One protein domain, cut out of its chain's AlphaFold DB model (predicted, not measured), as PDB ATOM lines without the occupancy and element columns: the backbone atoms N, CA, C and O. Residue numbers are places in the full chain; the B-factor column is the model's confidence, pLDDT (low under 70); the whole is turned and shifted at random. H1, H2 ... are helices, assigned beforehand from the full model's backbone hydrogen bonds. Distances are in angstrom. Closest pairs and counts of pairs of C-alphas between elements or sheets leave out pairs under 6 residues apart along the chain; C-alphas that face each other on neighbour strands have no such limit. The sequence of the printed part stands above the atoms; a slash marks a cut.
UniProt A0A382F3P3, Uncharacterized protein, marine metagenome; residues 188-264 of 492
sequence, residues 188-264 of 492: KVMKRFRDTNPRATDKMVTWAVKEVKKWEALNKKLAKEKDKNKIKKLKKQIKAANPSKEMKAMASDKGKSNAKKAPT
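This is residues 188 to 264 of the 492 residues of an uncharacterized protein of marine metagenome (UniProt A0A382F3P3). A long helical hairpin, H2 folding back through a tight link into H3, has three short helices, H1, H4 and H5, gathered about the first part of H2, at the end away from the hairpin's turn. H2 runs through both regions and makes most of the length. The printed part has 77 residues with five named helices, in the order H1, H2, H3, H4, H5, and no named strand; the class is all helix. The whole is loose, with a radius of gyration of the C-alphas of 14.3 A, and elongated, spanning 45 by 25 by 18 A.

H1, residues 188 to 195, touches H2, residues 204 to 224, and their lines are about perpendicular at 84 degrees. Their closest C-alphas, those of Phe 193 and Met 204, are 6.7 A apart, and H2 touches H1 with residues 204 to 208 alone. H2 is the hub, touching four other helices. With H3, residues 228 to 241, it forms a helical hairpin: the two touch at a shallow tilt of 16 degrees, opposite ways, and their closest C-alphas, those of Trp 215 and Ala 241, are 6.1 A apart. H4, residues 245 to 251, touches H2 residues 205 to 212 alone, with the closest C-alphas, those of Val 209 and Ala 251, 4.7 A apart; at 72 degrees their lines are only just about perpendicular. H5, residues 253 to 261, only just touches H2, with 3 pairs of C-alphas within 8 A, and on H2 with residue 205 alone; the closest C-alphas are those of Val 205 and Lys 256, 6.7 A apart. H2 and H5 run opposite ways at a shallow tilt of 15 degrees. The helix packing is part aligned, part crossed. H4 is close to but not clearly touching H1, and likewise H5. H3 is apart from H1, H4 and H5, and H1 is apart from H5. In H1, H2, H3, H4 and H5 every O i to N i+4 pair is within hydrogen-bond range.

H1 begins at C-alpha 188, (213.602, 134.245, 50.160), and measures 10.4 A. H2, 30.6 A long, runs from C-alpha 204 at (216.936, 122.946, 48.269) to C-alpha 224 at (201.909, 127.833, 22.024). H3 measures 19.9 A, H4 9.9 A and H5 12.8 A; H5 ends at C-alpha 261, (230.495, 122.242, 47.966).

The C-alphas of Lys 228 and Lys 261 are the two farthest apart, at 46.1 A. The printed part has no cut. The link from H1 to H2 is short, with 8 residues, and the other three links are tight. The mean pLDDT of the printed part is 82.0; residues 188, 200 and 261 to 264 are under 70.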
ATOM      1  N   LYS A 188     214.852 134.366  50.923       66.06
ATOM      2  CA  LYS A 188     213.602 134.245  50.160       66.06
ATOM      3  C   LYS A 188     213.410 132.833  49.603       66.06
ATOM      4  O   LYS A 188     212.309 132.297  49.673       66.06
ATOM      5  N   VAL A 189     214.481 132.235  49.086       71.00
ATOM      6  CA  VAL A 189     214.501 130.850  48.597       71.00
ATOM      7  C   VAL A 189     214.346 129.874  49.764       71.00
ATOM      8  O   VAL A 189     213.553 128.952  49.647       71.00
ATOM      9  N   MET A 190     214.990 130.119  50.909       71.50
ATOM     10  CA  MET A 190     214.854 129.295  52.118       71.50
ATOM     11  C   MET A 190     213.436 129.330  52.695       71.50
ATOM     12  O   MET A 190     212.873 128.277  52.976       71.50
ATOM     13  N   LYS A 191     212.834 130.521  52.834       71.19
ATOM     14  CA  LYS A 191     211.444 130.685  53.288       71.19
ATOM     15  C   LYS A 191     210.483 130.008  52.323       71.19
ATOM     16  O   LYS A 191     209.698 129.178  52.749       71.19
ATOM     17  N   ARG A 192     210.617 130.270  51.019       76.19
ATOM     18  CA  ARG A 192     209.770 129.630  50.006       76.19
ATOM     19  C   ARG A 192     209.950 128.111  49.992       76.19
ATOM     20  O   ARG A 192     208.961 127.408  49.859       76.19
ATOM     21  N   PHE A 193     211.170 127.604  50.169       76.31
ATOM     22  CA  PHE A 193     211.418 126.169  50.286       76.31
ATOM     23  C   PHE A 193     210.747 125.600  51.538       76.31
ATOM     24  O   PHE A 193     209.976 124.659  51.414       76.31
ATOM     25  N   ARG A 194     210.932 126.212  52.715       73.81
ATOM     26  CA  ARG A 194     210.246 125.840  53.967       73.81
ATOM     27  C   ARG A 194     208.725 125.832  53.813       73.81
ATOM     28  O   ARG A 194     208.081 124.879  54.229       73.81
ATOM     29  N   ASP A 195     208.164 126.877  53.214       76.69
ATOM     30  CA  ASP A 195     206.718 127.059  53.070       76.69
ATOM     31  C   ASP A 195     206.105 126.032  52.099       76.69
ATOM     32  O   ASP A 195     204.900 125.804  52.126       76.69
ATOM     33  N   THR A 196     206.925 125.350  51.286       77.00
ATOM     34  CA  THR A 196     206.489 124.178  50.504       77.00
ATOM     35  C   THR A 196     206.445 122.869  51.299       77.00
ATOM     36  O   THR A 196     206.166 121.830  50.711       77.00
ATOM     37  N   ASN A 197     206.703 122.915  52.609       71.19
ATOM     38  CA  ASN A 197     206.727 121.773  53.527       71.19
ATOM     39  C   ASN A 197     207.531 120.559  52.998       71.19
ATOM     40  O   ASN A 197     206.978 119.474  52.809       71.19
ATOM     41  N   PRO A 198     208.828 120.740  52.696       73.12
ATOM     42  CA  PRO A 198     209.652 119.708  52.087       73.12
ATOM     43  C   PRO A 198     210.024 118.637  53.113       73.12
ATOM     44  O   PRO A 198     210.091 118.894  54.319       73.12
ATOM     45  N   ARG A 199     210.321 117.428  52.636       71.38
ATOM     46  CA  ARG A 199     210.817 116.341  53.488       71.38
ATOM     47  C   ARG A 199     212.216 116.679  53.997       71.38
ATOM     48  O   ARG A 199     212.970 117.400  53.347       71.38
ATOM     49  N   ALA A 200     212.605 116.094  55.129       66.69
ATOM     50  CA  ALA A 200     213.919 116.324  55.739       66.69
ATOM     51  C   ALA A 200     215.102 116.017  54.794       66.69
ATOM     52  O   ALA A 200     216.154 116.648  54.894       66.69
ATOM     53  N   THR A 201     214.906 115.079  53.862       72.25
ATOM     54  CA  THR A 201     215.884 114.637  52.858       72.25
ATOM     55  C   THR A 201     215.875 115.463  51.570       72.25
ATOM     56  O   THR A 201     216.778 115.316  50.742       72.25
ATOM     57  N   ASP A 202     214.885 116.338  51.370       74.94
ATOM     58  CA  ASP A 202     214.794 117.128  50.148       74.94
ATOM     59  C   ASP A 202     215.914 118.186  50.116       74.94
ATOM     60  O   ASP A 202     216.126 118.960  51.055       74.94
ATOM     61  N   LYS A 203     216.637 118.239  48.992       78.12
ATOM     62  CA  LYS A 203     217.698 119.226  48.749       78.12
ATOM     63  C   LYS A 203     217.107 120.497  48.150       78.12
ATOM     64  O   LYS A 203     216.412 120.446  47.131       78.12
ATOM     65  N   MET A 204     217.467 121.650  48.711       77.81
ATOM     66  CA  MET A 204     216.936 122.946  48.269       77.81
ATOM     67  C   MET A 204     217.260 123.259  46.805       77.81
ATOM     68  O   MET A 204     216.407 123.760  46.078       77.81
ATOM     69  N   VAL A 205     218.465 122.906  46.343       82.38
ATOM     70  CA  VAL A 205     218.860 123.081  44.936       82.38
ATOM     71  C   VAL A 205     217.998 122.239  43.995       82.38
ATOM     72  O   VAL A 205     217.542 122.733  42.968       82.38
ATOM     73  N   THR A 206     217.695 120.993  44.367       86.19
ATOM     74  CA  THR A 206     216.844 120.097  43.574       86.19
ATOM     75  C   THR A 206     215.420 120.639  43.488       86.19
ATOM     76  O   THR A 206     214.823 120.661  42.410       86.19
ATOM     77  N   TRP A 207     214.894 121.141  44.606       87.69
ATOM     78  CA  TRP A 207     213.604 121.823  44.644       87.69
ATOM     79  C   TRP A 207     213.589 123.087  43.772       87.69
ATOM     80  O   TRP A 207     212.687 123.249  42.950       87.69
ATOM     81  N   ALA A 208     214.610 123.945  43.871       86.81
ATOM     82  CA  ALA A 208     214.702 125.170  43.081       86.81
ATOM     83  C   ALA A 208     214.754 124.869  41.575       86.81
ATOM     84  O   ALA A 208     214.042 125.505  40.799       86.81
ATOM     85  N   VAL A 209     215.526 123.856  41.163       89.62
ATOM     86  CA  VAL A 209     215.563 123.373  39.772       89.62
ATOM     87  C   VAL A 209     214.176 122.915  39.316       89.62
ATOM     88  O   VAL A 209     213.747 123.270  38.219       89.62
ATOM     89  N   LYS A 210     213.444 122.162  40.148       90.75
ATOM     90  CA  LYS A 210     212.084 121.698  39.827       90.75
ATOM     91  C   LYS A 210     211.118 122.867  39.628       90.75
ATOM     92  O   LYS A 210     210.369 122.879  38.654       90.75
ATOM     93  N   GLU A 211     211.145 123.856  40.514       90.31
ATOM     94  CA  GLU A 211     210.273 125.033  40.438       90.31
ATOM     95  C   GLU A 211     210.596 125.935  39.237       90.31
ATOM     96  O   GLU A 211     209.682 126.401  38.554       90.31
ATOM     97  N   VAL A 212     211.881 126.132  38.921       90.94
ATOM     98  CA  VAL A 212     212.303 126.873  37.720       90.94
ATOM     99  C   VAL A 212     211.842 126.152  36.454       90.94
ATOM    100  O   VAL A 212     211.199 126.776  35.611       90.94
ATOM    101  N   LYS A 213     212.043 124.832  36.359       92.56
ATOM    102  CA  LYS A 213     211.574 124.031  35.215       92.56
ATOM    103  C   LYS A 213     210.053 124.071  35.047       92.56
ATOM    104  O   LYS A 213     209.566 124.189  33.926       92.56
ATOM    105  N   LYS A 214     209.283 124.007  36.142       91.50
ATOM    106  CA  LYS A 214     207.816 124.165  36.093       91.50
ATOM    107  C   LYS A 214     207.425 125.520  35.504       91.50
ATOM    108  O   LYS A 214     206.547 125.585  34.647       91.50
ATOM    109  N   TRP A 215     208.078 126.594  35.944       93.44
ATOM    110  CA  TRP A 215     207.818 127.938  35.433       93.44
ATOM    111  C   TRP A 215     208.195 128.081  33.953       93.44
ATOM    112  O   TRP A 215     207.420 128.633  33.173       93.44
ATOM    113  N   GLU A 216     209.334 127.536  33.528       92.44
ATOM    114  CA  GLU A 216     209.735 127.498  32.114       92.44
ATOM    115  C   GLU A 216     208.733 126.713  31.258       92.44
ATOM    116  O   GLU A 216     208.354 127.168  30.179       92.44
ATOM    117  N   ALA A 217     208.237 125.575  31.751       93.38
ATOM    118  CA  ALA A 217     207.220 124.785  31.064       93.38
ATOM    119  C   ALA A 217     205.898 125.555  30.903       93.38
ATOM    120  O   ALA A 217     205.279 125.491  29.842       93.38
ATOM    121  N   LEU A 218     205.477 126.323  31.917       92.69
ATOM    122  CA  LEU A 218     204.302 127.194  31.812       92.69
ATOM    123  C   LEU A 218     204.498 128.298  30.765       92.69
ATOM    124  O   LEU A 218     203.583 128.551  29.985       92.69
ATOM    125  N   ASN A 219     205.683 128.914  30.698       91.00
ATOM    126  CA  ASN A 219     205.993 129.905  29.661       91.00
ATOM    127  C   ASN A 219     205.996 129.288  28.256       91.00
ATOM    128  O   ASN A 219     205.429 129.867  27.335       91.00
ATOM    129  N   LYS A 220     206.553 128.079  28.094       93.94
ATOM    130  CA  LYS A 220     206.492 127.336  26.823       93.94
ATOM    131  C   LYS A 220     205.054 127.008  26.413       93.94
ATOM    132  O   LYS A 220     204.734 127.098  25.233       93.94
ATOM    133  N   LYS A 221     204.184 126.649  27.367       92.94
ATOM    134  CA  LYS A 221     202.747 126.437  27.110       92.94
ATOM    135  C   LYS A 221     202.058 127.729  26.683       92.94
ATOM    136  O   LYS A 221     201.330 127.715  25.702       92.94
ATOM    137  N   LEU A 222     202.329 128.839  27.372       92.38
ATOM    138  CA  LEU A 222     201.785 130.152  27.017       92.38
ATOM    139  C   LEU A 222     202.170 130.568  25.591       92.38
ATOM    140  O   LEU A 222     201.324 131.089  24.880       92.38
ATOM    141  N   ALA A 223     203.410 130.307  25.166       90.69
ATOM    142  CA  ALA A 223     203.887 130.643  23.823       90.69
ATOM    143  C   ALA A 223     203.186 129.863  22.693       90.69
ATOM    144  O   ALA A 223     203.185 130.317  21.555       90.69
ATOM    145  N   LYS A 224     202.605 128.694  22.995       93.19
ATOM    146  CA  LYS A 224     201.909 127.833  22.024       93.19
ATOM    147  C   LYS A 224     200.382 127.943  22.095       93.19
ATOM    148  O   LYS A 224     199.697 127.370  21.254       93.19
ATOM    149  N   GLU A 225     199.849 128.621  23.108       92.62
ATOM    150  CA  GLU A 225     198.411 128.721  23.348       92.62
ATOM    151  C   GLU A 225     197.790 129.832  22.494       92.62
ATOM    152  O   GLU A 225     198.318 130.941  22.432       92.62
ATOM    153  N   LYS A 226     196.646 129.542  21.866       89.75
ATOM    154  CA  LYS A 226     195.906 130.489  21.010       89.75
ATOM    155  C   LYS A 226     194.585 130.942  21.643       89.75
ATOM    156  O   LYS A 226     194.041 131.978  21.267       89.75
ATOM    157  N   ASP A 227     194.083 130.207  22.634       94.62
ATOM    158  CA  ASP A 227     192.837 130.526  23.328       94.62
ATOM    159  C   ASP A 227     193.020 131.682  24.334       94.62
ATOM    160  O   ASP A 227     193.801 131.598  25.289       94.62
ATOM    161  N   LYS A 228     192.255 132.769  24.155       87.31
ATOM    162  CA  LYS A 228     192.332 133.988  24.985       87.31
ATOM    163  C   LYS A 228     192.058 133.731  26.477       87.31
ATOM    164  O   LYS A 228     192.707 134.340  27.337       87.31
ATOM    165  N   ASN A 229     191.139 132.825  26.811       88.88
ATOM    166  CA  ASN A 229     190.780 132.498  28.193       88.88
ATOM    167  C   ASN A 229     191.862 131.640  28.863       88.88
ATOM    168  O   ASN A 229     192.254 131.907  30.008       88.88
ATOM    169  N   LYS A 230     192.421 130.663  28.138       89.88
ATOM    170  CA  LYS A 230     193.555 129.849  28.604       89.88
ATOM    171  C   LYS A 230     194.820 130.688  28.764       89.88
ATOM    172  O   LYS A 230     195.479 130.571  29.798       89.88
ATOM    173  N   ILE A 231     195.098 131.618  27.846       88.12
ATOM    174  CA  ILE A 231     196.185 132.608  27.966       88.12
ATOM    175  C   ILE A 231     196.048 133.405  29.268       88.12
ATOM    176  O   ILE A 231     197.015 133.533  30.026       88.12
ATOM    177  N   LYS A 232     194.850 133.918  29.578       88.62
ATOM    178  CA  LYS A 232     194.596 134.686  30.810       88.62
ATOM    179  C   LYS A 232     194.848 133.843  32.068       88.62
ATOM    180  O   LYS A 232     195.472 134.324  33.019       88.62
ATOM    181  N   LYS A 233     194.424 132.574  32.062       90.94
ATOM    182  CA  LYS A 233     194.657 131.618  33.160       90.94
ATOM    183  C   LYS A 233     196.145 131.279  33.321       90.94
ATOM    184  O   LYS A 233     196.659 131.347  34.439       90.94
ATOM    185  N   LEU A 234     196.851 131.005  32.223       90.00
ATOM    186  CA  LEU A 234     198.290 130.721  32.203       90.00
ATOM    187  C   LEU A 234     199.111 131.917  32.694       90.00
ATOM    188  O   LEU A 234     199.976 131.743  33.549       90.00
ATOM    189  N   LYS A 235     198.796 133.147  32.262       89.25
ATOM    190  CA  LYS A 235     199.451 134.371  32.765       89.25
ATOM    191  C   LYS A 235     199.315 134.511  34.287       89.25
ATOM    192  O   LYS A 235     200.286 134.860  34.962       89.25
ATOM    193  N   LYS A 236     198.145 134.186  34.854       89.06
ATOM    194  CA  LYS A 236     197.927 134.187  36.314       89.06
ATOM    195  C   LYS A 236     198.779 133.120  37.018       89.06
ATOM    196  O   LYS A 236     199.395 133.422  38.038       89.06
ATOM    197  N   GLN A 237     198.858 131.911  36.459       87.00
ATOM    198  CA  GLN A 237     199.679 130.816  36.995       87.00
ATOM    199  C   GLN A 237     201.182 131.119  36.922       87.00
ATOM    200  O   GLN A 237     201.889 130.931  37.907       87.00
ATOM    201  N   ILE A 238     201.666 131.653  35.800       87.56
ATOM    202  CA  ILE A 238     203.067 132.067  35.610       87.56
ATOM    203  C   ILE A 238     203.450 133.141  36.626       87.56
ATOM    204  O   ILE A 238     204.520 133.064  37.231       87.56
ATOM    205  N   LYS A 239     202.564 134.120  36.855       85.56
ATOM    206  CA  LYS A 239     202.786 135.174  37.849       85.56
ATOM    207  C   LYS A 239     202.879 134.612  39.269       85.56
ATOM    208  O   LYS A 239     203.747 135.042  40.021       85.56
ATOM    209  N   ALA A 240     202.032 133.644  39.618       80.50
ATOM    210  CA  ALA A 240     202.062 132.983  40.923       80.50
ATOM    211  C   ALA A 240     203.300 132.081  41.105       80.50
ATOM    212  O   ALA A 240     203.891 132.050  42.180       80.50
ATOM    213  N   ALA A 241     203.723 131.381  40.050       82.00
ATOM    214  CA  ALA A 241     204.850 130.453  40.090       82.00
ATOM    215  C   ALA A 241     206.224 131.132  39.946       82.00
ATOM    216  O   ALA A 241     207.239 130.477  40.187       82.00
ATOM    217  N   ASN A 242     206.279 132.419  39.576       85.81
ATOM    218  CA  ASN A 242     207.502 133.123  39.181       85.81
ATOM    219  C   ASN A 242     208.677 132.901  40.165       85.81
ATOM    220  O   ASN A 242     208.612 133.338  41.322       85.81
ATOM    221  N   PRO A 243     209.752 132.210  39.744       85.44
ATOM    222  CA  PRO A 243     210.964 132.040  40.532       85.44
ATOM    223  C   PRO A 243     211.646 133.385  40.773       85.44
ATOM    224  O   PRO A 243     211.733 134.216  39.867       85.44
ATOM    225  N   SER A 244     212.189 133.597  41.973       78.06
ATOM    226  CA  SER A 244     213.012 134.784  42.219       78.06
ATOM    227  C   SER A 244     214.343 134.699  41.457       78.06
ATOM    228  O   SER A 244     214.772 133.610  41.060       78.06
ATOM    229  N   LYS A 245     215.023 135.838  41.265       78.50
ATOM    230  CA  LYS A 245     216.340 135.897  40.604       78.50
ATOM    231  C   LYS A 245     217.348 134.961  41.278       78.50
ATOM    232  O   LYS A 245     218.099 134.263  40.608       78.50
ATOM    233  N   GLU A 246     217.304 134.893  42.602       72.94
ATOM    234  CA  GLU A 246     218.167 134.049  43.428       72.94
ATOM    235  C   GLU A 246     217.862 132.560  43.238       72.94
ATOM    236  O   GLU A 246     218.769 131.736  43.229       72.94
ATOM    237  N   MET A 247     216.588 132.212  43.046       79.38
ATOM    238  CA  MET A 247     216.148 130.840  42.784       79.38
ATOM    239  C   MET A 247     216.629 130.359  41.410       79.38
ATOM    240  O   MET A 247     217.111 129.237  41.279       79.38
ATOM    241  N   LYS A 248     216.577 131.240  40.400       83.75
ATOM    242  CA  LYS A 248     217.150 130.988  39.067       83.75
ATOM    243  C   LYS A 248     218.673 130.845  39.130       83.75
ATOM    244  O   LYS A 248     219.221 129.916  38.551       83.75
ATOM    245  N   ALA A 249     219.350 131.709  39.891       80.94
ATOM    246  CA  ALA A 249     220.795 131.618  40.102       80.94
ATOM    247  C   ALA A 249     221.200 130.303  40.793       80.94
ATOM    248  O   ALA A 249     222.172 129.674  40.382       80.94
ATOM    249  N   MET A 250     220.431 129.840  41.781       77.44
ATOM    250  CA  MET A 250     220.636 128.534  42.420       77.44
ATOM    251  C   MET A 250     220.418 127.365  41.450       77.44
ATOM    252  O   MET A 250     221.164 126.392  41.493       77.44
ATOM    253  N   ALA A 251     219.420 127.462  40.569       84.25
ATOM    254  CA  ALA A 251     219.119 126.432  39.576       84.25
ATOM    255  C   ALA A 251     220.114 126.388  38.396       84.25
ATOM    256  O   ALA A 251     220.068 125.440  37.610       84.25
ATOM    257  N   SER A 252     221.003 127.380  38.266       84.81
ATOM    258  CA  SER A 252     222.064 127.409  37.249       84.81
ATOM    259  C   SER A 252     223.149 126.360  37.511       84.81
ATOM    260  O   SER A 252     223.289 125.868  38.629       84.81
ATOM    261  N   ASP A 253     223.978 126.052  36.515       82.88
ATOM    262  CA  ASP A 253     225.060 125.070  36.672       82.88
ATOM    263  C   ASP A 253     226.110 125.501  37.701       82.88
ATOM    264  O   ASP A 253     226.560 124.690  38.514       82.88
ATOM    265  N   LYS A 254     226.401 126.805  37.772       79.44
ATOM    266  CA  LYS A 254     227.220 127.390  38.842       79.44
ATOM    267  C   LYS A 254     226.571 127.197  40.216       79.44
ATOM    268  O   LYS A 254     227.250 126.819  41.167       79.44
ATOM    269  N   GLY A 255     225.258 127.413  40.317       76.12
ATOM    270  CA  GLY A 255     224.487 127.189  41.542       76.12
ATOM    271  C   GLY A 255     224.489 125.723  41.987       76.12
ATOM    272  O   GLY A 255     224.738 125.440  43.157       76.12
ATOM    273  N   LYS A 256     224.321 124.787  41.046       79.94
ATOM    274  CA  LYS A 256     224.429 123.339  41.288       79.94
ATOM    275  C   LYS A 256     225.825 122.943  41.767       79.94
ATOM    276  O   LYS A 256     225.934 122.166  42.709       79.94
ATOM    277  N   SER A 257     226.879 123.475  41.143       78.75
ATOM    278  CA  SER A 257     228.273 123.220  41.536       78.75
ATOM    279  C   SER A 257     228.561 123.728  42.952       78.75
ATOM    280  O   SER A 257     229.075 122.989  43.788       78.75
ATOM    281  N   ASN A 258     228.118 124.946  43.273       70.38
ATOM    282  CA  ASN A 258     228.241 125.509  44.618       70.38
ATOM    283  C   ASN A 258     227.468 124.685  45.661       70.38
ATOM    284  O   ASN A 258     227.997 124.384  46.725       70.38
ATOM    285  N   ALA A 259     226.253 124.233  45.339       70.00
ATOM    286  CA  ALA A 259     225.455 123.394  46.233       70.00
ATOM    287  C   ALA A 259     226.078 122.010  46.506       70.00
ATOM    288  O   ALA A 259     225.718 121.380  47.495       70.00
ATOM    289  N   LYS A 260     227.005 121.524  45.667       72.38
ATOM    290  CA  LYS A 260     227.797 120.317  45.972       72.38
ATOM    291  C   LYS A 260     228.886 120.595  47.014       72.38
ATOM    292  O   LYS A 260     229.178 119.713  47.809       72.38
ATOM    293  N   LYS A 261     229.454 121.807  47.017       68.62
ATOM    294  CA  LYS A 261     230.495 122.242  47.966       68.62
ATOM    295  C   LYS A 261     229.934 122.545  49.358       68.62
ATOM    296  O   LYS A 261     230.617 122.313  50.344       68.62
ATOM    297  N   ALA A 262     228.695 123.035  49.431       61.78
ATOM    298  CA  ALA A 262     227.966 123.232  50.682       61.78
ATOM    299  C   ALA A 262     226.478 122.861  50.498       61.78
ATOM    300  O   ALA A 262     225.660 123.711  50.115       61.78
ATOM    301  N   PRO A 263     226.110 121.582  50.692       58.00
ATOM    302  CA  PRO A 263     224.747 121.120  50.475       58.00
ATOM    303  C   PRO A 263     223.790 121.668  51.536       58.00
ATOM    304  O   PRO A 263     224.012 121.548  52.735       58.00
ATOM    305  N   THR A 264     222.682 122.263  51.086       60.75
ATOM    306  CA  THR A 264     221.653 122.828  51.969       60.75
ATOM    307  C   THR A 264     220.453 121.883  52.108       60.75
ATOM    308  O   THR A 264     219.683 121.703  51.157       60.75
TER     309      THR A 264